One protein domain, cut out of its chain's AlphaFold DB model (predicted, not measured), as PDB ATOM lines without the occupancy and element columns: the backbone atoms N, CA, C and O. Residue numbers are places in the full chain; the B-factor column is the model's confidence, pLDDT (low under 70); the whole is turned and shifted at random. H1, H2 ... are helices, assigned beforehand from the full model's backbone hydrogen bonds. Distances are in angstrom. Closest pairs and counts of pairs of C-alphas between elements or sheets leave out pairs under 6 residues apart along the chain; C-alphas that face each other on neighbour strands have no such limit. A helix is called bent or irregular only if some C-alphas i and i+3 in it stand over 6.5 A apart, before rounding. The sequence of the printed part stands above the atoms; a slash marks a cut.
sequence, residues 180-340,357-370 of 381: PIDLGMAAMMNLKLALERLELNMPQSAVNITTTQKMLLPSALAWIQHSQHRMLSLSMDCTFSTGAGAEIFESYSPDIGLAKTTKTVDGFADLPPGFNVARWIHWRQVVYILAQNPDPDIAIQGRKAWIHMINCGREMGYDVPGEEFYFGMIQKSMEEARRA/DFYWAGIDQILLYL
ATOM      1  N   PRO A 180      38.290   5.179 -29.286       90.94
ATOM      2  CA  PRO A 180      37.398   5.109 -30.444       90.94
ATOM      3  C   PRO A 180      35.927   5.367 -30.097       90.94
ATOM      4  O   PRO A 180      35.187   5.871 -30.934       90.94
ATOM      5  N   ILE A 181      35.509   5.053 -28.869       88.31
ATOM      6  CA  ILE A 181      34.139   5.278 -28.400       88.31
ATOM      7  C   ILE A 181      33.879   6.783 -28.229       88.31
ATOM      8  O   ILE A 181      32.996   7.330 -28.887       88.31
ATOM      9  N   ASP A 182      34.672   7.476 -27.403       91.25
ATOM     10  CA  ASP A 182      34.487   8.909 -27.142       91.25
ATOM     11  C   ASP A 182      34.667   9.771 -28.393       91.25
ATOM     12  O   ASP A 182      33.856  10.663 -28.656       91.25
ATOM     13  N   LEU A 183      35.710   9.502 -29.183       94.81
ATOM     14  CA  LEU A 183      35.969  10.276 -30.395       94.81
ATOM     15  C   LEU A 183      34.964   9.949 -31.505       94.81
ATOM     16  O   LEU A 183      34.541  10.856 -32.217       94.81
ATOM     17  N   GLY A 184      34.509   8.695 -31.602       93.12
ATOM     18  CA  GLY A 184      33.428   8.310 -32.506       93.12
ATOM     19  C   GLY A 184      32.113   9.021 -32.176       93.12
ATOM     20  O   GLY A 184      31.434   9.504 -33.080       93.12
ATOM     21  N   MET A 185      31.775   9.162 -30.888       89.50
ATOM     22  CA  MET A 185      30.619   9.954 -30.442       89.50
ATOM     23  C   MET A 185      30.753  11.430 -30.814       89.50
ATOM     24  O   MET A 185      29.806  12.016 -31.340       89.50
ATOM     25  N   ALA A 186      31.926  12.027 -30.589       93.25
ATOM     26  CA  ALA A 186      32.174  13.419 -30.955       93.25
ATOM     27  C   ALA A 186      32.043  13.650 -32.472       93.25
ATOM     28  O   ALA A 186      31.393  14.610 -32.891       93.25
ATOM     29  N   ALA A 187      32.604  12.747 -33.284       95.00
ATOM     30  CA  ALA A 187      32.490  12.765 -34.741       95.00
ATOM     31  C   ALA A 187      31.031  12.654 -35.196       95.00
ATOM     32  O   ALA A 187      30.550  13.500 -35.948       95.00
ATOM     33  N   MET A 188      30.310  11.649 -34.686       91.50
ATOM     34  CA  MET A 188      28.901  11.407 -34.996       91.50
ATOM     35  C   MET A 188      28.050  12.635 -34.686       91.50
ATOM     36  O   MET A 188      27.326  13.121 -35.545       91.50
ATOM     37  N   MET A 189      28.160  13.177 -33.474       89.06
ATOM     38  CA  MET A 189      27.404  14.358 -33.067       89.06
ATOM     39  C   MET A 189      27.691  15.558 -33.981       89.06
ATOM     40  O   MET A 189      26.753  16.218 -34.421       89.06
ATOM     41  N   ASN A 190      28.960  15.823 -34.304       91.69
ATOM     42  CA  ASN A 190      29.329  16.931 -35.182       91.69
ATOM     43  C   ASN A 190      28.744  16.755 -36.595       91.69
ATOM     44  O   ASN A 190      28.067  17.649 -37.102       91.69
ATOM     45  N   LEU A 191      28.906  15.569 -37.189       93.25
ATOM     46  CA  LEU A 191      28.374  15.249 -38.517       93.25
ATOM     47  C   LEU A 191      26.843  15.321 -38.558       93.25
ATOM     48  O   LEU A 191      26.295  15.915 -39.482       93.25
ATOM     49  N   LYS A 192      26.144  14.810 -37.539       88.44
ATOM     50  CA  LYS A 192      24.679  14.929 -37.438       88.44
ATOM     51  C   LYS A 192      24.234  16.391 -37.390       88.44
ATOM     52  O   LYS A 192      23.327  16.790 -38.117       88.44
ATOM     53  N   LEU A 193      24.877  17.209 -36.556       85.50
ATOM     54  CA  LEU A 193      24.529  18.626 -36.418       85.50
ATOM     55  C   LEU A 193      24.830  19.431 -37.692       85.50
ATOM     56  O   LEU A 193      24.052  20.321 -38.041       85.50
ATOM     57  N   ALA A 194      25.938  19.129 -38.371       89.81
ATOM     58  CA  ALA A 194      26.395  19.869 -39.541       89.81
ATOM     59  C   ALA A 194      25.737  19.418 -40.854       89.81
ATOM     60  O   ALA A 194      25.466  20.268 -41.699       89.81
ATOM     61  N   LEU A 195      25.494  18.113 -41.035       89.56
ATOM     62  CA  LEU A 195      25.107  17.525 -42.323       89.56
ATOM     63  C   LEU A 195      23.647  17.057 -42.372       89.56
ATOM     64  O   LEU A 195      22.976  17.309 -43.364       89.56
ATOM     65  N   GLU A 196      23.121  16.431 -41.313       85.81
ATOM     66  CA  GLU A 196      21.754  15.858 -41.340       85.81
ATOM     67  C   GLU A 196      20.650  16.906 -41.150       85.81
ATOM     68  O   GLU A 196      19.479  16.648 -41.415       85.81
ATOM     69  N   ARG A 197      21.009  18.108 -40.690       75.06
ATOM     70  CA  ARG A 197      20.069  19.226 -40.505       75.06
ATOM     71  C   ARG A 197      19.974  20.151 -41.716       75.06
ATOM     72  O   ARG A 197      19.332  21.196 -41.626       75.06
ATOM     73  N   LEU A 198      20.690  19.861 -42.802       72.88
ATOM     74  CA  LEU A 198      20.647  20.703 -43.993       72.88
ATOM     75  C   LEU A 198      19.321  20.472 -44.716       72.88
ATOM     76  O   LEU A 198      19.029  19.363 -45.157       72.88
ATOM     77  N   GLU A 199      18.516  21.529 -44.828       64.00
ATOM     78  CA  GLU A 199      17.301  21.504 -45.636       64.00
ATOM     79  C   GLU A 199      17.702  21.412 -47.111       64.00
ATOM     80  O   GLU A 199      18.141  22.384 -47.736       64.00
ATOM     81  N   LEU A 200      17.590  20.205 -47.661       63.09
ATOM     82  CA  LEU A 200      17.802  19.945 -49.076       63.09
ATOM     83  C   LEU A 200      16.546  20.367 -49.844       63.09
ATOM     84  O   LEU A 200      15.681  19.549 -50.150       63.09
ATOM     85  N   ASN A 201      16.432  21.657 -50.150       53.12
ATOM     86  CA  ASN A 201      15.414  22.132 -51.082       53.12
ATOM     87  C   ASN A 201      15.814  21.696 -52.500       53.12
ATOM     88  O   ASN A 201      16.726  22.257 -53.101       53.12
ATOM     89  N   MET A 202      15.154  20.664 -53.027       52.31
ATOM     90  CA  MET A 202      15.331  20.211 -54.411       52.31
ATOM     91  C   MET A 202      14.213  20.767 -55.314       52.31
ATOM     92  O   MET A 202      13.085  20.886 -54.832       52.31
ATOM     93  N   PRO A 203      14.456  21.042 -56.617       52.41
ATOM     94  CA  PRO A 203      15.713  20.913 -57.356       52.41
ATOM     95  C   PRO A 203      16.308  22.285 -57.764       52.41
ATOM     96  O   PRO A 203      15.600  23.165 -58.237       52.41
ATOM     97  N   GLN A 204      17.638  22.412 -57.661       46.69
ATOM     98  CA  GLN A 204      18.509  23.464 -58.240       46.69
ATOM     99  C   GLN A 204      18.725  24.793 -57.490       46.69
ATOM    100  O   GLN A 204      19.606  25.554 -57.889       46.69
ATOM    101  N   SER A 205      18.046  25.079 -56.381       49.34
ATOM    102  CA  SER A 205      18.260  26.328 -55.633       49.34
ATOM    103  C   SER A 205      19.085  26.083 -54.368       49.34
ATOM    104  O   SER A 205      18.644  25.381 -53.470       49.34
ATOM    105  N   ALA A 206      20.291  26.660 -54.338       58.09
ATOM    106  CA  ALA A 206      21.217  26.818 -53.211       58.09
ATOM    107  C   ALA A 206      20.766  26.242 -51.848       58.09
ATOM    108  O   ALA A 206      19.786  26.701 -51.263       58.09
ATOM    109  N   VAL A 207      21.557  25.315 -51.285       64.44
ATOM    110  CA  VAL A 207      21.372  24.848 -49.900       64.44
ATOM    111  C   VAL A 207      21.346  26.052 -48.967       64.44
ATOM    112  O   VAL A 207      22.314  26.819 -48.908       64.44
ATOM    113  N   ASN A 208      20.250  26.207 -48.227       68.06
ATOM    114  CA  ASN A 208      20.135  27.261 -47.234       68.06
ATOM    115  C   ASN A 208      20.898  26.841 -45.974       68.06
ATOM    116  O   ASN A 208      20.366  26.188 -45.080       68.06
ATOM    117  N   ILE A 209      22.189  27.166 -45.941       76.62
ATOM    118  CA  ILE A 209      23.056  26.847 -44.808       76.62
ATOM    119  C   ILE A 209      22.827  27.900 -43.726       76.62
ATOM    120  O   ILE A 209      23.191  29.070 -43.890       76.62
ATOM    121  N   THR A 210      22.258  27.474 -42.599       80.19
ATOM    122  CA  THR A 210      22.067  28.333 -41.425       80.19
ATOM    123  C   THR A 210      23.406  28.853 -40.897       80.19
ATOM    124  O   THR A 210      24.454  28.229 -41.081       80.19
ATOM    125  N   THR A 211      23.394  29.971 -40.168       77.94
ATOM    126  CA  THR A 211      24.604  30.517 -39.527       77.94
ATOM    127  C   THR A 211      25.306  29.477 -38.652       77.94
ATOM    128  O   THR A 211      26.525  29.348 -38.710       77.94
ATOM    129  N   THR A 212      24.548  28.683 -37.892       75.00
ATOM    130  CA  THR A 212      25.095  27.603 -37.061       75.00
ATOM    131  C   THR A 212      25.774  26.530 -37.909       75.00
ATOM    132  O   THR A 212      26.892  26.124 -37.601       75.00
ATOM    133  N   GLN A 213      25.156  26.105 -39.014       80.06
ATOM    134  CA  GLN A 213      25.756  25.114 -39.910       80.06
ATOM    135  C   GLN A 213      27.012  25.637 -40.597       80.06
ATOM    136  O   GLN A 213      27.991  24.904 -40.656       80.06
ATOM    137  N   LYS A 214      27.045  26.903 -41.037       84.31
ATOM    138  CA  LYS A 214      28.263  27.504 -41.616       84.31
ATOM    139  C   LYS A 214      29.453  27.427 -40.661       84.31
ATOM    140  O   LYS A 214      30.586  27.285 -41.105       84.31
ATOM    141  N   MET A 215      29.190  27.499 -39.360       85.69
ATOM    142  CA  MET A 215      30.226  27.435 -38.336       85.69
ATOM    143  C   MET A 215      30.649  26.005 -37.976       85.69
ATOM    144  O   MET A 215      31.819  25.772 -37.683       85.69
ATOM    145  N   LEU A 216      29.717  25.048 -37.997       89.81
ATOM    146  CA  LEU A 216      30.006  23.639 -37.705       89.81
ATOM    147  C   LEU A 216      30.615  22.907 -38.903       89.81
ATOM    148  O   LEU A 216      31.439  22.009 -38.726       89.81
ATOM    149  N   LEU A 217      30.247  23.307 -40.119       92.50
ATOM    150  CA  LEU A 217      30.609  22.602 -41.339       92.50
ATOM    151  C   LEU A 217      32.124  22.393 -41.498       92.50
ATOM    152  O   LEU A 217      32.515  21.250 -41.717       92.50
ATOM    153  N   PRO A 218      33.006  23.394 -41.300       93.31
ATOM    154  CA  PRO A 218      34.446  23.172 -41.427       93.31
ATOM    155  C   PRO A 218      34.974  22.083 -40.484       93.31
ATOM    156  O   PRO A 218      35.882  21.335 -40.838       93.31
ATOM    157  N   SER A 219      34.389  21.962 -39.289       95.00
ATOM    158  CA  SER A 219      34.767  20.930 -38.324       95.00
ATOM    159  C   SER A 219      34.263  19.536 -38.726       95.00
ATOM    160  O   SER A 219      35.015  18.569 -38.626       95.00
ATOM    161  N   ALA A 220      33.051  19.428 -39.275       96.12
ATOM    162  CA  ALA A 220      32.518  18.185 -39.834       96.12
ATOM    163  C   ALA A 220      33.325  17.702 -41.054       96.12
ATOM    164  O   ALA A 220      33.648  16.521 -41.170       96.12
ATOM    165  N   LEU A 221      33.714  18.623 -41.940       95.94
ATOM    166  CA  LEU A 221      34.544  18.301 -43.102       95.94
ATOM    167  C   LEU A 221      35.965  17.886 -42.690       95.94
ATOM    168  O   LEU A 221      36.533  16.994 -43.316       95.94
ATOM    169  N   ALA A 222      36.510  18.448 -41.604       96.00
ATOM    170  CA  ALA A 222      37.777  17.993 -41.030       96.00
ATOM    171  C   ALA A 222      37.697  16.549 -40.499       96.00
ATOM    172  O   ALA A 222      38.627  15.770 -40.712       96.00
ATOM    173  N   TRP A 223      36.580  16.158 -39.870       97.88
ATOM    174  CA  TRP A 223      36.345  14.760 -39.490       97.88
ATOM    175  C   TRP A 223      36.387  13.829 -40.697       97.88
ATOM    176  O   TRP A 223      37.094  12.821 -40.666       97.88
ATOM    177  N   ILE A 224      35.690  14.187 -41.775       97.69
ATOM    178  CA  ILE A 224      35.700  13.419 -43.024       97.69
ATOM    179  C   ILE A 224      37.111  13.320 -43.594       97.69
ATOM    180  O   ILE A 224      37.578  12.220 -43.848       97.69
ATOM    181  N   GLN A 225      37.809  14.440 -43.742       95.94
ATOM    182  CA  GLN A 225      39.124  14.482 -44.381       95.94
ATOM    183  C   GLN A 225      40.188  13.637 -43.666       95.94
ATOM    184  O   GLN A 225      41.075  13.092 -44.319       95.94
ATOM    185  N   HIS A 226      40.141  13.575 -42.334       97.00
ATOM    186  CA  HIS A 226      41.205  12.956 -41.543       97.00
ATOM    187  C   HIS A 226      40.821  11.610 -40.924       97.00
ATOM    188  O   HIS A 226      41.671  10.981 -40.301       97.00
ATOM    189  N   SER A 227      39.564  11.170 -41.047       97.44
ATOM    190  CA  SER A 227      39.103   9.914 -40.438       97.44
ATOM    191  C   SER A 227      38.086   9.125 -41.266       97.44
ATOM    192  O   SER A 227      37.427   8.227 -40.735       97.44
ATOM    193  N   GLN A 228      37.982   9.404 -42.570       96.56
ATOM    194  CA  GLN A 228      37.089   8.719 -43.510       96.56
ATOM    195  C   GLN A 228      37.189   7.196 -43.420       96.56
ATOM    196  O   GLN A 228      36.160   6.538 -43.300       96.56
ATOM    197  N   HIS A 229      38.404   6.635 -43.402       96.62
ATOM    198  CA  HIS A 229      38.596   5.180 -43.385       96.62
ATOM    199  C   HIS A 229      38.059   4.560 -42.102       96.62
ATOM    200  O   HIS A 229      37.359   3.551 -42.118       96.62
ATOM    201  N   ARG A 230      38.332   5.206 -40.964       95.75
ATOM    202  CA  ARG A 230      37.848   4.730 -39.671       95.75
ATOM    203  C   ARG A 230      36.326   4.807 -39.599       95.75
ATOM    204  O   ARG A 230      35.700   3.827 -39.213       95.75
ATOM    205  N   MET A 231      35.735   5.933 -40.000       95.62
ATOM    206  CA  MET A 231      34.280   6.117 -40.010       95.62
ATOM    207  C   MET A 231      33.567   5.153 -40.961       95.62
ATOM    208  O   MET A 231      32.499   4.642 -40.616       95.62
ATOM    209  N   LEU A 232      34.154   4.874 -42.129       95.06
ATOM    210  CA  LEU A 232      33.615   3.886 -43.055       95.06
ATOM    211  C   LEU A 232      33.717   2.476 -42.472       95.06
ATOM    212  O   LEU A 232      32.715   1.771 -42.482       95.06
ATOM    213  N   SER A 233      34.858   2.085 -41.891       94.19
ATOM    214  CA  SER A 233      34.979   0.789 -41.203       94.19
ATOM    215  C   SER A 233      33.882   0.620 -40.160       94.19
ATOM    216  O   SER A 233      33.171  -0.374 -40.182       94.19
ATOM    217  N   LEU A 234      33.652   1.635 -39.315       90.81
ATOM    218  CA  LEU A 234      32.579   1.568 -38.320       90.81
ATOM    219  C   LEU A 234      31.185   1.460 -38.947       90.81
ATOM    220  O   LEU A 234      30.311   0.816 -38.376       90.81
ATOM    221  N   SER A 235      30.985   2.086 -40.108       91.00
ATOM    222  CA  SER A 235      29.738   1.996 -40.870       91.00
ATOM    223  C   SER A 235      29.510   0.611 -41.482       91.00
ATOM    224  O   SER A 235      28.355   0.212 -41.616       91.00
ATOM    225  N   MET A 236      30.583  -0.098 -41.844       88.94
ATOM    226  CA  MET A 236      30.547  -1.442 -42.438       88.94
ATOM    227  C   MET A 236      30.463  -2.546 -41.382       88.94
ATOM    228  O   MET A 236      29.723  -3.510 -41.557       88.94
ATOM    229  N   ASP A 237      31.194  -2.396 -40.276       82.69
ATOM    230  CA  ASP A 237      31.341  -3.430 -39.250       82.69
ATOM    231  C   ASP A 237      30.070  -3.618 -38.404       82.69
ATOM    232  O   ASP A 237      30.000  -4.566 -37.623       82.69
ATOM    233  N   CYS A 238      29.085  -2.710 -38.499       66.31
ATOM    234  CA  CYS A 238      27.851  -2.668 -37.690       66.31
ATOM    235  C   CYS A 238      28.073  -2.796 -36.165       66.31
ATOM    236  O   CYS A 238      27.116  -2.897 -35.397       66.31
ATOM    237  N   THR A 239      29.323  -2.749 -35.696       57.06
ATOM    238  CA  THR A 239      29.741  -2.997 -34.308       57.06
ATOM    239  C   THR A 239      29.159  -1.970 -33.343       57.06
ATOM    240  O   THR A 239      29.005  -2.247 -32.156       57.06
ATOM    241  N   PHE A 240      28.778  -0.804 -33.863       54.75
ATOM    242  CA  PHE A 240      28.114   0.269 -33.127       54.75
ATOM    243  C   PHE A 240      26.595   0.323 -33.339       54.75
ATOM    244  O   PHE A 240      25.933   1.147 -32.714       54.75
ATOM    245  N   SER A 241      26.039  -0.535 -34.195       50.72
ATOM    246  CA  SER A 241      24.611  -0.577 -34.531       50.72
ATOM    247  C   SER A 241      23.858  -1.696 -33.807       50.72
ATOM    248  O   SER A 241      22.641  -1.617 -33.679       50.72
ATOM    249  N   THR A 242      24.550  -2.725 -33.309       45.69
ATOM    250  CA  THR A 242      23.923  -3.885 -32.653       45.69
ATOM    251  C   THR A 242      24.630  -4.225 -31.335       45.69
ATOM    252  O   THR A 242      25.620  -4.953 -31.329       45.69
ATOM    253  N   GLY A 243      24.147  -3.687 -30.207       54.72
ATOM    254  CA  GLY A 243      24.633  -4.014 -28.854       54.72
ATOM    255  C   GLY A 243      24.710  -2.807 -27.911       54.72
ATOM    256  O   GLY A 243      24.208  -1.736 -28.236       54.72
ATOM    257  N   ALA A 244      25.399  -2.953 -26.770       52.12
ATOM    258  CA  ALA A 244      25.591  -1.885 -25.772       52.12
ATOM    259  C   ALA A 244      26.214  -0.599 -26.358       52.12
ATOM    260  O   ALA A 244      25.985   0.497 -25.856       52.12
ATOM    261  N   GLY A 245      26.970  -0.715 -27.457       51.69
ATOM    262  CA  GLY A 245      27.459   0.433 -28.220       51.69
ATOM    263  C   GLY A 245      26.329   1.283 -28.811       51.69
ATOM    264  O   GLY A 245      26.396   2.501 -28.722       51.69
ATOM    265  N   ALA A 246      25.268   0.677 -29.351       55.88
ATOM    266  CA  ALA A 246      24.143   1.406 -29.939       55.88
ATOM    267  C   ALA A 246      23.380   2.217 -28.881       55.88
ATOM    268  O   ALA A 246      23.118   3.398 -29.100       55.88
ATOM    269  N   GLU A 247      23.141   1.632 -27.702       58.38
ATOM    270  CA  GLU A 247      22.513   2.316 -26.560       58.38
ATOM    271  C   GLU A 247      23.329   3.537 -26.104       58.38
ATOM    272  O   GLU A 247      22.764   4.583 -25.778       58.38
ATOM    273  N   ILE A 248      24.664   3.450 -26.144       61.06
ATOM    274  CA  ILE A 248      25.556   4.579 -25.843       61.06
ATOM    275  C   ILE A 248      25.429   5.681 -26.905       61.06
ATOM    276  O   ILE A 248      25.480   6.853 -26.570       61.06
ATOM    277  N   PHE A 249      25.227   5.372 -28.185       59.56
ATOM    278  CA  PHE A 249      25.054   6.425 -29.199       59.56
ATOM    279  C   PHE A 249      23.635   7.009 -29.234       59.56
ATOM    280  O   PHE A 249      23.461   8.174 -29.597       59.56
ATOM    281  N   GLU A 250      22.627   6.222 -28.864       57.59
ATOM    282  CA  GLU A 250      21.216   6.613 -28.890       57.59
ATOM    283  C   GLU A 250      20.838   7.454 -27.658       57.59
ATOM    284  O   GLU A 250      20.227   8.516 -27.797       57.59
ATOM    285  N   SER A 251      21.316   7.066 -26.467       55.56
ATOM    286  CA  SER A 251      21.141   7.833 -25.218       55.56
ATOM    287  C   SER A 251      21.880   9.176 -25.209       55.56
ATOM    288  O   SER A 251      21.484  10.098 -24.498       55.56
ATOM    289  N   TYR A 252      22.930   9.307 -26.022       52.91
ATOM    290  CA  TYR A 252      23.709  10.532 -26.168       52.91
ATOM    291  C   TYR A 252      23.255  11.412 -27.333       52.91
ATOM    292  O   TYR A 252      23.995  12.329 -27.681       52.91
ATOM    293  N   SER A 253      22.064  11.200 -27.913       51.06
ATOM    294  CA  SER A 253      21.425  12.235 -28.735       51.06
ATOM    295  C   SER A 253      21.194  13.440 -27.829       51.06
ATOM    296  O   SER A 253      20.257  13.437 -27.029       51.06
ATOM    297  N   PRO A 254      22.085  14.437 -27.849       45.34
ATOM    298  CA  PRO A 254      22.121  15.360 -26.754       45.34
ATOM    299  C   PRO A 254      20.915  16.269 -26.941       45.34
ATOM    300  O   PRO A 254      20.705  16.840 -28.017       45.34
ATOM    301  N   ASP A 255      20.133  16.408 -25.873       43.72
ATOM    302  CA  ASP A 255      19.052  17.382 -25.711       43.72
ATOM    303  C   ASP A 255      19.653  18.808 -25.623       43.72
ATOM    304  O   ASP A 255      19.268  19.654 -24.820       43.72
ATOM    305  N   ILE A 256      20.685  19.082 -26.439       44.84
ATOM    306  CA  ILE A 256      21.153  20.425 -26.747       44.84
ATOM    307  C   ILE A 256      19.905  21.088 -27.301       44.84
ATOM    308  O   ILE A 256      19.402  20.633 -28.329       44.84
ATOM    309  N   GLY A 257      19.390  22.116 -26.623       38.12
ATOM    310  CA  GLY A 257      18.091  22.769 -26.869       38.12
ATOM    311  C   GLY A 257      17.807  23.270 -28.299       38.12
ATOM    312  O   GLY A 257      16.817  23.952 -28.524       38.12
ATOM    313  N   LEU A 258      18.650  22.921 -29.269       40.22
ATOM    314  CA  LEU A 258      18.402  22.887 -30.704       40.22
ATOM    315  C   LEU A 258      17.546  21.691 -31.191       40.22
ATOM    316  O   LEU A 258      17.132  21.701 -32.345       40.22
ATOM    317  N   ALA A 259      17.300  20.651 -30.382       36.94
ATOM    318  CA  ALA A 259      16.574  19.443 -30.810       36.94
ATOM    319  C   ALA A 259      15.062  19.647 -31.054       36.94
ATOM    320  O   ALA A 259      14.424  18.808 -31.682       36.94
ATOM    321  N   LYS A 260      14.471  20.763 -30.602       38.19
ATOM    322  CA  LYS A 260      13.013  20.973 -30.668       38.19
ATOM    323  C   LYS A 260      12.489  21.624 -31.954       38.19
ATOM    324  O   LYS A 260      11.276  21.757 -32.078       38.19
ATOM    325  N   THR A 261      13.336  22.059 -32.891       36.03
ATOM    326  CA  THR A 261      12.893  23.043 -33.905       36.03
ATOM    327  C   THR A 261      13.130  22.713 -35.373       36.03
ATOM    328  O   THR A 261      12.740  23.521 -36.207       36.03
ATOM    329  N   THR A 262      13.693  21.563 -35.748       40.88
ATOM    330  CA  THR A 262      13.901  21.263 -37.179       40.88
ATOM    331  C   THR A 262      13.300  19.917 -37.553       40.88
ATOM    332  O   THR A 262      13.686  18.885 -37.011       40.88
ATOM    333  N   LYS A 263      12.317  19.945 -38.466       41.69
ATOM    334  CA  LYS A 263      11.849  18.752 -39.176       41.69
ATOM    335  C   LYS A 263      13.066  18.160 -39.883       41.69
ATOM    336  O   LYS A 263      13.618  18.790 -40.781       41.69
ATOM    337  N   THR A 264      13.498  16.981 -39.457       48.59
ATOM    338  CA  THR A 264      14.368  16.140 -40.275       48.59
ATOM    339  C   THR A 264      13.695  15.930 -41.628       48.59
ATOM    340  O   THR A 264      12.471  15.827 -41.706       48.59
ATOM    341  N   VAL A 265      14.485  15.917 -42.702       51.22
ATOM    342  CA  VAL A 265      13.985  15.601 -44.046       51.22
ATOM    343  C   VAL A 265      13.245  14.256 -43.979       51.22
ATOM    344  O   VAL A 265      13.769  13.299 -43.400       51.22
ATOM    345  N   ASP A 266      12.017  14.202 -44.508       44.59
ATOM    346  CA  ASP A 266      11.155  13.014 -44.459       44.59
ATOM    347  C   ASP A 266      11.932  11.766 -44.936       44.59
ATOM    348  O   ASP A 266      12.520  11.762 -46.017       44.59
ATOM    349  N   GLY A 267      11.979  10.719 -44.099       52.84
ATOM    350  CA  GLY A 267      12.713   9.465 -44.345       52.84
ATOM    351  C   GLY A 267      14.028   9.283 -43.567       52.84
ATOM    352  O   GLY A 267      14.559   8.176 -43.541       52.84
ATOM    353  N   PHE A 268      14.540  10.323 -42.895       58.59
ATOM    354  CA  PHE A 268      15.781  10.243 -42.099       58.59
ATOM    355  C   PHE A 268      15.577  10.034 -40.598       58.59
ATOM    356  O   PHE A 268      16.522   9.669 -39.898       58.59
ATOM    357  N   ALA A 269      14.352  10.229 -40.102       58.56
ATOM    358  CA  ALA A 269      14.006   9.936 -38.711       58.56
ATOM    359  C   ALA A 269      14.206   8.448 -38.351       58.56
ATOM    360  O   ALA A 269      14.412   8.135 -37.183       58.56
ATOM    361  N   ASP A 270      14.227   7.569 -39.359       64.88
ATOM    362  CA  ASP A 270      14.275   6.114 -39.197       64.88
ATOM    363  C   ASP A 270      15.681   5.512 -39.401       64.88
ATOM    364  O   ASP A 270      15.833   4.289 -39.433       64.88
ATOM    365  N   LEU A 271      16.731   6.332 -39.573       70.00
ATOM    366  CA  LEU A 271      18.088   5.791 -39.696       70.00
ATOM    367  C   LEU A 271      18.548   5.169 -38.366       70.00
ATOM    368  O   LEU A 271      18.466   5.840 -37.333       70.00
ATOM    369  N   PRO A 272      19.152   3.963 -38.384       71.31
ATOM    370  CA  PRO A 272      19.689   3.341 -37.180       71.31
ATOM    371  C   PRO A 272      20.668   4.254 -36.414       71.31
ATOM    372  O   PRO A 272      21.366   5.084 -37.023       71.31
ATOM    373  N   PRO A 273      20.771   4.113 -35.081       76.62
ATOM    374  CA  PRO A 273      21.768   4.829 -34.291       76.62
ATOM    375  C   PRO A 273      23.200   4.467 -34.725       76.62
ATOM    376  O   PRO A 273      23.459   3.428 -35.334       76.62
ATOM    377  N   GLY A 274      24.153   5.356 -34.424       84.06
ATOM    378  CA  GLY A 274      25.582   5.106 -34.668       84.06
ATOM    379  C   GLY A 274      26.020   5.133 -36.142       84.06
ATOM    380  O   GLY A 274      25.291   5.576 -37.027       84.06
ATOM    381  N   PHE A 275      27.263   4.734 -36.413       87.12
ATOM    382  CA  PHE A 275      27.797   4.681 -37.779       87.12
ATOM    383  C   PHE A 275      27.148   3.531 -38.548       87.12
ATOM    384  O   PHE A 275      27.095   2.416 -38.046       87.12
ATOM    385  N   ASN A 276      26.647   3.808 -39.750       88.75
ATOM    386  CA  ASN A 276      26.079   2.803 -40.643       88.75
ATOM    387  C   ASN A 276      26.186   3.265 -42.101       88.75
ATOM    388  O   ASN A 276      26.287   4.464 -42.379       88.75
ATOM    389  N   VAL A 277      26.145   2.308 -43.031       88.56
ATOM    390  CA  VAL A 277      26.299   2.574 -44.470       88.56
ATOM    391  C   VAL A 277      25.264   3.580 -44.983       88.56
ATOM    392  O   VAL A 277      25.624   4.490 -45.721       88.56
ATOM    393  N   ALA A 278      23.999   3.492 -44.565       86.25
ATOM    394  CA  ALA A 278      22.964   4.416 -45.039       86.25
ATOM    395  C   ALA A 278      23.276   5.879 -44.663       86.25
ATOM    396  O   ALA A 278      23.193   6.771 -45.512       86.25
ATOM    397  N   ARG A 279      23.725   6.117 -43.425       89.44
ATOM    398  CA  ARG A 279      24.184   7.430 -42.951       89.44
ATOM    399  C   ARG A 279      25.445   7.896 -43.683       89.44
ATOM    400  O   ARG A 279      25.517   9.058 -44.072       89.44
ATOM    401  N   TRP A 280      26.399   6.998 -43.939       92.19
ATOM    402  CA  TRP A 280      27.598   7.305 -44.728       92.19
ATOM    403  C   TRP A 280      27.255   7.807 -46.139       92.19
ATOM    404  O   TRP A 280      27.740   8.859 -46.561       92.19
ATOM    405  N   ILE A 281      26.376   7.092 -46.852       89.62
ATOM    406  CA  ILE A 281      25.937   7.471 -48.203       89.62
ATOM    407  C   ILE A 281      25.189   8.807 -48.174       89.62
ATOM    408  O   ILE A 281      25.438   9.660 -49.026       89.62
ATOM    409  N   HIS A 282      24.329   9.021 -47.177       87.06
ATOM    410  CA  HIS A 282      23.633  10.292 -47.003       87.06
ATOM    411  C   HIS A 282      24.601  11.464 -46.813       87.06
ATOM    412  O   HIS A 282      24.537  12.444 -47.555       87.06
ATOM    413  N   TRP A 283      25.543  11.361 -45.873       92.12
ATOM    414  CA  TRP A 283      26.543  12.408 -45.669       92.12
ATOM    415  C   TRP A 283      27.351  12.671 -46.938       92.12
ATOM    416  O   TRP A 283      27.578  13.828 -47.279       92.12
ATOM    417  N   ARG A 284      27.712  11.626 -47.692       92.00
ATOM    418  CA  ARG A 284      28.408  11.778 -48.976       92.00
ATOM    419  C   ARG A 284      27.589  12.589 -49.983       92.00
ATOM    420  O   ARG A 284      28.151  13.442 -50.664       92.00
ATOM    421  N   GLN A 285      26.276  12.370 -50.067       86.75
ATOM    422  CA  GLN A 285      25.386  13.165 -50.923       86.75
ATOM    423  C   GLN A 285      25.303  14.619 -50.466       86.75
ATOM    424  O   GLN A 285      25.417  15.530 -51.278       86.75
ATOM    425  N   VAL A 286      25.148  14.853 -49.164       88.00
ATOM    426  CA  VAL A 286      25.105  16.210 -48.613       88.00
ATOM    427  C   VAL A 286      26.405  16.954 -48.924       88.00
ATOM    428  O   VAL A 286      26.375  18.080 -49.412       88.00
ATOM    429  N   VAL A 287      27.554  16.310 -48.718       91.38
ATOM    430  CA  VAL A 287      28.875  16.881 -49.013       91.38
ATOM    431  C   VAL A 287      29.059  17.130 -50.513       91.38
ATOM    432  O   VAL A 287      29.641  18.147 -50.887       91.38
ATOM    433  N   TYR A 288      28.501  16.278 -51.377       87.94
ATOM    434  CA  TYR A 288      28.435  16.547 -52.815       87.94
ATOM    435  C   TYR A 288      27.637  17.820 -53.130       87.94
ATOM    436  O   TYR A 288      28.093  18.672 -53.885       87.94
ATOM    437  N   ILE A 289      26.462  17.996 -52.524       86.50
ATOM    438  CA  ILE A 289      25.650  19.197 -52.744       86.50
ATOM    439  C   ILE A 289      26.398  20.443 -52.238       86.50
ATOM    440  O   ILE A 289      26.405  21.481 -52.898       86.50
ATOM    441  N   LEU A 290      27.103  20.334 -51.106       88.25
ATOM    442  CA  LEU A 290      27.984  21.394 -50.609       88.25
ATOM    443  C   LEU A 290      29.135  21.701 -51.575       88.25
ATOM    444  O   LEU A 290      29.521  22.857 -51.704       88.25
ATOM    445  N   ALA A 291      29.652  20.704 -52.293       87.88
ATOM    446  CA  ALA A 291      30.683  20.878 -53.315       87.88
ATOM    447  C   ALA A 291      30.220  21.736 -54.511       87.88
ATOM    448  O   ALA A 291      31.062  22.293 -55.221       87.88
ATOM    449  N   GLN A 292      28.902  21.864 -54.696       84.75
ATOM    450  CA  GLN A 292      28.241  22.688 -55.713       84.75
ATOM    451  C   GLN A 292      27.708  24.017 -55.150       84.75
ATOM    452  O   GLN A 292      26.943  24.718 -55.816       84.75
ATOM    453  N   ASN A 293      28.056  24.370 -53.908       85.31
ATOM    454  CA  ASN A 293      27.548  25.588 -53.288       85.31
ATOM    455  C   ASN A 293      28.033  26.847 -54.048       85.31
ATOM    456  O   ASN A 293      29.189  26.889 -54.470       85.31
ATOM    457  N   PRO A 294      27.196  27.893 -54.201       86.31
ATOM    458  CA  PRO A 294      27.635  29.163 -54.786       86.31
ATOM    459  C   PRO A 294      28.746  29.859 -53.989       86.31
ATOM    460  O   PRO A 294      29.508  30.640 -54.555       86.31
ATOM    461  N   ASP A 295      28.832  29.597 -52.681       86.50
ATOM    462  CA  ASP A 295      29.920  30.067 -51.830       86.50
ATOM    463  C   ASP A 295      31.202  29.264 -52.140       86.50
ATOM    464  O   ASP A 295      31.248  28.053 -51.879       86.50
ATOM    465  N   PRO A 296      32.253  29.903 -52.691       87.69
ATOM    466  CA  PRO A 296      33.453  29.205 -53.135       87.69
ATOM    467  C   PRO A 296      34.203  28.527 -51.986       87.69
ATOM    468  O   PRO A 296      34.778  27.458 -52.200       87.69
ATOM    469  N   ASP A 297      34.172  29.088 -50.775       87.12
ATOM    470  CA  ASP A 297      34.876  28.516 -49.626       87.12
ATOM    471  C   ASP A 297      34.213  27.206 -49.190       87.12
ATOM    472  O   ASP A 297      34.893  26.209 -48.921       87.12
ATOM    473  N   ILE A 298      32.878  27.182 -49.191       88.94
ATOM    474  CA  ILE A 298      32.086  25.981 -48.907       88.94
ATOM    475  C   ILE A 298      32.281  24.950 -50.016       88.94
ATOM    476  O   ILE A 298      32.536  23.782 -49.729       88.94
ATOM    477  N   ALA A 299      32.233  25.380 -51.276       87.69
ATOM    478  CA  ALA A 299      32.378  24.503 -52.429       87.69
ATOM    479  C   ALA A 299      33.751  23.818 -52.477       87.69
ATOM    480  O   ALA A 299      33.844  22.619 -52.739       87.69
ATOM    481  N   ILE A 300      34.832  24.552 -52.184       88.44
ATOM    482  CA  ILE A 300      36.191  23.996 -52.125       88.44
ATOM    483  C   ILE A 300      36.297  22.941 -51.022       88.44
ATOM    484  O   ILE A 300      36.830  21.855 -51.267       88.44
ATOM    485  N   GLN A 301      35.799  23.236 -49.820       89.38
ATOM    486  CA  GLN A 301      35.861  22.282 -48.711       89.38
ATOM    487  C   GLN A 301      34.965  21.063 -48.964       89.38
ATOM    488  O   GLN A 301      35.397  19.933 -48.733       89.38
ATOM    489  N   GLY A 302      33.764  21.275 -49.507       91.38
ATOM    490  CA  GLY A 302      32.846  20.215 -49.918       91.38
ATOM    491  C   GLY A 302      33.479  19.286 -50.952       91.38
ATOM    492  O   GLY A 302      33.471  18.075 -50.760       91.38
ATOM    493  N   ARG A 303      34.135  19.831 -51.989       91.19
ATOM    494  CA  ARG A 303      34.869  19.031 -52.987       91.19
ATOM    495  C   ARG A 303      35.963  18.176 -52.353       91.19
ATOM    496  O   ARG A 303      36.032  16.985 -52.641       91.19
ATOM    497  N   LYS A 304      36.796  18.759 -51.482       90.88
ATOM    498  CA  LYS A 304      37.862  18.015 -50.785       90.88
ATOM    499  C   LYS A 304      37.284  16.845 -49.989       90.88
ATOM    500  O   LYS A 304      37.692  15.707 -50.191       90.88
ATOM    501  N   ALA A 305      36.310  17.116 -49.123       94.19
ATOM    502  CA  ALA A 305      35.690  16.093 -48.290       94.19
ATOM    503  C   ALA A 305      34.971  15.021 -49.124       94.19
ATOM    504  O   ALA A 305      35.092  13.836 -48.826       94.19
ATOM    505  N   TRP A 306      34.283  15.412 -50.199       94.19
ATOM    506  CA  TRP A 306      33.609  14.467 -51.084       94.19
ATOM    507  C   TRP A 306      34.591  13.496 -51.747       94.19
ATOM    508  O   TRP A 306      34.337  12.293 -51.747       94.19
ATOM    509  N   ILE A 307      35.734  13.998 -52.237       91.00
ATOM    510  CA  ILE A 307      36.806  13.167 -52.812       91.00
ATOM    511  C   ILE A 307      37.300  12.137 -51.786       91.00
ATOM    512  O   ILE A 307      37.454  10.964 -52.118       91.00
ATOM    513  N   HIS A 308      37.491  12.547 -50.527       93.88
ATOM    514  CA  HIS A 308      37.861  11.612 -49.461       93.88
ATOM    515  C   HIS A 308      36.789  10.546 -49.216       93.88
ATOM    516  O   HIS A 308      37.128   9.395 -48.963       93.88
ATOM    517  N   MET A 309      35.501  10.892 -49.305       95.31
ATOM    518  CA  MET A 309      34.418   9.931 -49.085       95.31
ATOM    519  C   MET A 309      34.222   8.955 -50.245       95.31
ATOM    520  O   MET A 309      33.966   7.787 -49.984       95.31
ATOM    521  N   ILE A 310      34.297   9.416 -51.500       92.94
ATOM    522  CA  ILE A 310      33.993   8.595 -52.687       92.94
ATOM    523  C   ILE A 310      35.110   7.601 -53.039       92.94
ATOM    524  O   ILE A 310      34.853   6.612 -53.716       92.94
ATOM    525  N   ASN A 311      36.339   7.847 -52.582       90.62
ATOM    526  CA  ASN A 311      37.461   6.926 -52.782       90.62
ATOM    527  C   ASN A 311      37.604   5.904 -51.640       90.62
ATOM    528  O   ASN A 311      38.363   4.943 -51.763       90.62
ATOM    529  N   CYS A 312      36.906   6.126 -50.524       94.25
ATOM    530  CA  CYS A 312      37.167   5.467 -49.250       94.25
ATOM    531  C   CYS A 312      36.930   3.951 -49.304       94.25
ATOM    532  O   CYS A 312      37.784   3.187 -48.852       94.25
ATOM    533  N   GLY A 313      35.805   3.502 -49.872       94.56
ATOM    534  CA  GLY A 313      35.481   2.078 -49.966       94.56
ATOM    535  C   GLY A 313      36.505   1.320 -50.789       94.56
ATOM    536  O   GLY A 313      37.109   0.366 -50.299       94.56
ATOM    537  N   ARG A 314      36.800   1.817 -51.989       92.81
ATOM    538  CA  ARG A 314      37.833   1.259 -52.864       92.81
ATOM    539  C   ARG A 314      39.209   1.179 -52.194       92.81
ATOM    540  O   ARG A 314      39.878   0.159 -52.331       92.81
ATOM    541  N   GLU A 315      39.644   2.233 -51.504       94.50
ATOM    542  CA  GLU A 315      40.938   2.258 -50.801       94.50
ATOM    543  C   GLU A 315      41.025   1.190 -49.701       94.50
ATOM    544  O   GLU A 315      42.101   0.653 -49.445       94.50
ATOM    545  N   MET A 316      39.890   0.854 -49.081       95.44
ATOM    546  CA  MET A 316      39.792  -0.151 -48.021       95.44
ATOM    547  C   MET A 316      39.398  -1.552 -48.511       95.44
ATOM    548  O   MET A 316      39.431  -2.496 -47.726       95.44
ATOM    549  N   GLY A 317      39.019  -1.706 -49.782       94.62
ATOM    550  CA  GLY A 317      38.474  -2.956 -50.317       94.62
ATOM    551  C   GLY A 317      37.019  -3.238 -49.913       94.62
ATOM    552  O   GLY A 317      36.595  -4.392 -49.952       94.62
ATOM    553  N   TYR A 318      36.256  -2.214 -49.527       93.69
ATOM    554  CA  TYR A 318      34.819  -2.313 -49.273       93.69
ATOM    555  C   TYR A 318      34.003  -2.022 -50.536       93.69
ATOM    556  O   TYR A 318      34.292  -1.080 -51.273       93.69
ATOM    557  N   ASP A 319      32.933  -2.794 -50.740       92.06
ATOM    558  CA  ASP A 319      31.914  -2.505 -51.751       92.06
ATOM    559  C   ASP A 319      30.936  -1.455 -51.206       92.06
ATOM    560  O   ASP A 319      29.981  -1.763 -50.486       92.06
ATOM    561  N   VAL A 320      31.235  -0.184 -51.482       91.44
ATOM    562  CA  VAL A 320      30.399   0.948 -51.078       91.44
ATOM    563  C   VAL A 320      29.530   1.375 -52.263       91.44
ATOM    564  O   VAL A 320      30.069   1.763 -53.308       91.44
ATOM    565  N   PRO A 321      28.192   1.406 -52.105       88.31
ATOM    566  CA  PRO A 321      27.280   1.764 -53.183       88.31
ATOM    567  C   PRO A 321      27.682   3.055 -53.904       88.31
ATOM    568  O   PRO A 321      27.978   4.074 -53.274       88.31
ATOM    569  N   GLY A 322      27.703   3.011 -55.235       84.75
ATOM    570  CA  GLY A 322      27.976   4.155 -56.108       84.75
ATOM    571  C   GLY A 322      29.455   4.461 -56.387       84.75
ATOM    572  O   GLY A 322      29.717   5.191 -57.343       84.75
ATOM    573  N   GLU A 323      30.414   3.904 -55.635       90.31
ATOM    574  CA  GLU A 323      31.846   4.157 -55.887       90.31
ATOM    575  C   GLU A 323      32.319   3.528 -57.205       90.31
ATOM    576  O   GLU A 323      32.918   4.213 -58.031       90.31
ATOM    577  N   GLU A 324      32.003   2.253 -57.457       88.50
ATOM    578  CA  GLU A 324      32.416   1.560 -58.690       88.50
ATOM    579  C   GLU A 324      31.894   2.270 -59.945       88.50
ATOM    580  O   GLU A 324      32.645   2.531 -60.887       88.50
ATOM    581  N   PHE A 325      30.618   2.664 -59.931       85.00
ATOM    582  CA  PHE A 325      30.021   3.410 -61.035       85.00
ATOM    583  C   PHE A 325      30.721   4.759 -61.244       85.00
ATOM    584  O   PHE A 325      31.018   5.125 -62.382       85.00
ATOM    585  N   TYR A 326      31.017   5.493 -60.165       84.62
ATOM    586  CA  TYR A 326      31.752   6.754 -60.251       84.62
ATOM    587  C   TYR A 326      33.109   6.576 -60.937       84.62
ATOM    588  O   TYR A 326      33.441   7.313 -61.868       84.62
ATOM    589  N   PHE A 327      33.876   5.568 -60.526       84.38
ATOM    590  CA  PHE A 327      35.171   5.290 -61.136       84.38
ATOM    591  C   PHE A 327      35.050   4.841 -62.592       84.38
ATOM    592  O   PHE A 327      35.846   5.288 -63.417       84.38
ATOM    593  N   GLY A 328      34.043   4.031 -62.930       87.06
ATOM    594  CA  GLY A 328      33.753   3.659 -64.314       87.06
ATOM    595  C   GLY A 328      33.458   4.879 -65.192       87.06
ATOM    596  O   GLY A 328      33.969   4.982 -66.308       87.06
ATOM    597  N   MET A 329      32.709   5.850 -64.663       81.06
ATOM    598  CA  MET A 329      32.443   7.119 -65.345       81.06
ATOM    599  C   MET A 329      33.709   7.952 -65.532       81.06
ATOM    600  O   MET A 329      33.952   8.437 -66.634       81.06
ATOM    601  N   ILE A 330      34.548   8.078 -64.502       80.88
ATOM    602  CA  ILE A 330      35.831   8.779 -64.626       80.88
ATOM    603  C   ILE A 330      36.717   8.122 -65.671       80.88
ATOM    604  O   ILE A 330      37.279   8.820 -66.513       80.88
ATOM    605  N   GLN A 331      36.842   6.798 -65.634       83.88
ATOM    606  CA  GLN A 331      37.652   6.068 -66.596       83.88
ATOM    607  C   GLN A 331      37.149   6.316 -68.021       83.88
ATOM    608  O   GLN A 331      37.940   6.660 -68.900       83.88
ATOM    609  N   LYS A 332      35.830   6.242 -68.233       83.12
ATOM    610  CA  LYS A 332      35.206   6.547 -69.522       83.12
ATOM    611  C   LYS A 332      35.495   7.984 -69.972       83.12
ATOM    612  O   LYS A 332      35.927   8.186 -71.103       83.12
ATOM    613  N   SER A 333      35.330   8.974 -69.093       77.44
ATOM    614  CA  SER A 333      35.630  10.378 -69.405       77.44
ATOM    615  C   SER A 333      37.114  10.612 -69.701       77.44
ATOM    616  O   SER A 333      37.445  11.376 -70.605       77.44
ATOM    617  N   MET A 334      38.021   9.935 -68.992       75.06
ATOM    618  CA  MET A 334      39.460   9.984 -69.271       75.06
ATOM    619  C   MET A 334      39.795   9.370 -70.635       75.06
ATOM    620  O   MET A 334      40.617   9.917 -71.369       75.06
ATOM    621  N   GLU A 335      39.156   8.258 -71.003       82.19
ATOM    622  CA  GLU A 335      39.319   7.629 -72.316       82.19
ATOM    623  C   GLU A 335      38.777   8.512 -73.448       82.19
ATOM    624  O   GLU A 335      39.435   8.659 -74.480       82.19
ATOM    625  N   GLU A 336      37.613   9.133 -73.257       80.00
ATOM    626  CA  GLU A 336      37.025  10.083 -74.208       80.00
ATOM    627  C   GLU A 336      37.914  11.319 -74.382       80.00
ATOM    628  O   GLU A 336      38.243  11.679 -75.514       80.00
ATOM    629  N   ALA A 337      38.392  11.908 -73.280       75.50
ATOM    630  CA  ALA A 337      39.345  13.011 -73.316       75.50
ATOM    631  C   ALA A 337      40.626  12.603 -74.054       75.50
ATOM    632  O   ALA A 337      41.070  13.311 -74.957       75.50
ATOM    633  N   ARG A 338      41.185  11.423 -73.762       78.00
ATOM    634  CA  ARG A 338      42.374  10.898 -74.450       78.00
ATOM    635  C   ARG A 338      42.161  10.725 -75.957       78.00
ATOM    636  O   ARG A 338      43.097  10.955 -76.714       78.00
ATOM    637  N   ARG A 339      40.962  10.332 -76.402       81.81
ATOM    638  CA  ARG A 339      40.623  10.212 -77.835       81.81
ATOM    639  C   ARG A 339      40.408  11.571 -78.507       81.81
ATOM    640  O   ARG A 339      40.726  11.712 -79.683       81.81
ATOM    641  N   ALA A 340      39.865  12.549 -77.782       74.50
ATOM    642  CA  ALA A 340      39.579  13.892 -78.293       74.50
ATOM    643  C   ALA A 340      40.819  14.805 -78.348       74.50
ATOM    644  O   ALA A 340      40.873  15.740 -79.148       74.50
ATOM    645  N   ASP A 357      27.275  14.895 -63.580       48.00
ATOM    646  CA  ASP A 357      26.022  15.130 -62.864       48.00
ATOM    647  C   ASP A 357      25.751  13.909 -61.962       48.00
ATOM    648  O   ASP A 357      25.679  12.776 -62.447       48.00
ATOM    649  N   PHE A 358      25.699  14.100 -60.638       53.94
ATOM    650  CA  PHE A 358      25.781  13.013 -59.638       53.94
ATOM    651  C   PHE A 358      24.456  12.699 -58.921       53.94
ATOM    652  O   PHE A 358      24.450  12.031 -57.884       53.94
ATOM    653  N   TYR A 359      23.321  13.147 -59.465       45.84
ATOM    654  CA  TYR A 359      21.984  12.965 -58.871       45.84
ATOM    655  C   TYR A 359      21.633  11.493 -58.543       45.84
ATOM    656  O   TYR A 359      20.813  11.210 -57.674       45.84
ATOM    657  N   TRP A 360      22.287  10.539 -59.206       52.72
ATOM    658  CA  TRP A 360      22.067   9.096 -59.073       52.72
ATOM    659  C   TRP A 360      22.796   8.445 -57.879       52.72
ATOM    660  O   TRP A 360      22.507   7.296 -57.551       52.72
ATOM    661  N   ALA A 361      23.694   9.149 -57.178       49.62
ATOM    662  CA  ALA A 361      24.527   8.583 -56.105       49.62
ATOM    663  C   ALA A 361      23.798   8.324 -54.763       49.62
ATOM    664  O   ALA A 361      24.443   8.206 -53.716       49.62
ATOM    665  N   GLY A 362      22.466   8.172 -54.763       45.22
ATOM    666  CA  GLY A 362      21.880   7.240 -53.800       45.22
ATOM    667  C   GLY A 362      20.482   7.460 -53.237       45.22
ATOM    668  O   GLY A 362      20.236   6.878 -52.195       45.22
ATOM    669  N   ILE A 363      19.543   8.188 -53.842       44.97
ATOM    670  CA  ILE A 363      18.151   8.072 -53.347       44.97
ATOM    671  C   ILE A 363      17.604   6.660 -53.630       44.97
ATOM    672  O   ILE A 363      17.152   5.974 -52.714       44.97
ATOM    673  N   ASP A 364      17.763   6.169 -54.860       46.94
ATOM    674  CA  ASP A 364      17.261   4.839 -55.231       46.94
ATOM    675  C   ASP A 364      18.065   3.705 -54.573       46.94
ATOM    676  O   ASP A 364      17.493   2.699 -54.155       46.94
ATOM    677  N   GLN A 365      19.383   3.877 -54.398       50.75
ATOM    678  CA  GLN A 365      20.237   2.876 -53.742       50.75
ATOM    679  C   GLN A 365      20.053   2.823 -52.219       50.75
ATOM    680  O   GLN A 365      20.071   1.726 -51.668       50.75
ATOM    681  N   ILE A 366      19.825   3.953 -51.533       46.66
ATOM    682  CA  ILE A 366      19.510   3.954 -50.092       46.66
ATOM    683  C   ILE A 366      18.185   3.221 -49.852       46.66
ATOM    684  O   ILE A 366      18.106   2.375 -48.964       46.66
ATOM    685  N   LEU A 367      17.162   3.475 -50.678       43.97
ATOM    686  CA  LEU A 367      15.878   2.778 -50.574       43.97
ATOM    687  C   LEU A 367      15.993   1.282 -50.901       43.97
ATOM    688  O   LEU A 367      15.330   0.474 -50.256       43.97
ATOM    689  N   LEU A 368      16.841   0.895 -51.860       49.41
ATOM    690  CA  LEU A 368      17.139  -0.512 -52.155       49.41
ATOM    691  C   LEU A 368      17.880  -1.205 -51.002       49.41
ATOM    692  O   LEU A 368      17.547  -2.337 -50.665       49.41
ATOM    693  N   TYR A 369      18.838  -0.528 -50.367       46.19
ATOM    694  CA  TYR A 369      19.623  -1.087 -49.263       46.19
ATOM    695  C   TYR A 369      18.799  -1.203 -47.971       46.19
ATOM    696  O   TYR A 369      18.839  -2.234 -47.300       46.19
ATOM    697  N   LEU A 370      17.978  -0.193 -47.654       43.94
ATOM    698  CA  LEU A 370      17.072  -0.205 -46.494       43.94
ATOM    699  C   LEU A 370      15.926  -1.220 -46.636       43.94
ATOM    700  O   LEU A 370      15.410  -1.706 -45.632       43.94
TER     701      LEU A 370
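AT A GLANCE: This is residues 180 to 340 and 357 to 370 of the 381 residues of an uncharacterized protein of Coniochaeta ligniaria NRRL 30616 (UniProt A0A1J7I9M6). A compact body of crossing helices is built round H4, with H1, H5, the short H8 and the second arm of the sharply bent helix H2 packed on it; residues 328 to 340 of H7 stick out from this body as an arm. H3 lies toward the other end of the longest axis, and the long loop of residues 252 to 276 runs from H3 by way of Gly 257, at that far end, back to H4 in the core. The printed part has 175 residues with eight named helices, H1 to H8 in chain order, and no named strand; its class is all helix. The whole is compact, with a radius of gyration of the C-alphas of 16.4 A, and spans 56 by 35 by 29 A.

HOW THE PARTS SIT: H1, residues 180 to 196, is followed by H2, residues 211 to 236, assigned as one helix by its hydrogen bonds but bent: C-alphas 226 and 229 are 8.4 A apart. Its arms H2a, residues 211 to 226, and H2b, residues 229 to 236, are about perpendicular at 84 degrees. H2a is irregular, with C-alphas 215 and 218 6.7 A apart. H1 touches H2a at a steep tilt of 45 degrees, opposite ways; their closest C-alphas, Leu 191 and Ala 220, are 5.2 A apart. H3, residues 244 to 251, is close to but not clearly touching H1, with the closest C-alphas, Met 185 and Phe 249, 6.7 A apart. H4, residues 277 to 291, touches H1 with residues 283 to 287 alone (closest C-alphas Leu 195 and Trp 283, 6.3 A) and H2b with residues 277 to 280 alone (Ser 235 and Val 277, 5.0 A). H4 and H5, residues 296 to 310, form a helical hairpin at a shallow tilt of 31 degrees, opposite ways; their closest C-alphas, Ala 291 and Gly 302, are 4.1 A apart. H5 also touches H2a, closest at Gln 225 and Ala 305, 5.4 A between C-alphas. H6, residues 312 to 316, touches H2b, closest at His 229 and Cys 312, 6.0 A between C-alphas. H6 and H7, residues 323 to 340, only just touch, and only at the corner, with 3 pairs of C-alphas within 8 A, the closest Gly 313 and Glu 323, 7.3 A. H8, residues 363 to 370, touches H4 at Ala 278 and Ile 366, the closest C-alphas, 6.1 A. Every O i to N i+4 pair is within hydrogen-bond range in H1, H2b and H3 to H8; in H2a 10 of 12 are.

IN THESE COORDINATES: H1 begins at C-alpha 180, (37.398, 5.109, -30.444), and is 21.9 A long. H2a measures 24.2 A, H2b 10.5 A, H3 10.7 A, H4 20.8 A, H5 20.6 A and H6 6.3 A. H7 is 25.6 A long and ends at C-alpha 340, (39.579, 13.892, -78.293). H8, 10.8 A, ends at C-alpha 370, (17.072, -0.205, -46.494).

THE WHOLE: The C-alphas farthest apart, Gly 257 and Arg 339, are 57.1 A apart. Residues 341 to 356 are not printed, with 20.6 A between C-alphas 340 and 357. The links H1 to H2 and H3 to H4 are long. Mean pLDDT of the printed part is 76.2; residues 199 to 208, 238 to 270 and 357 to 370 are under 70.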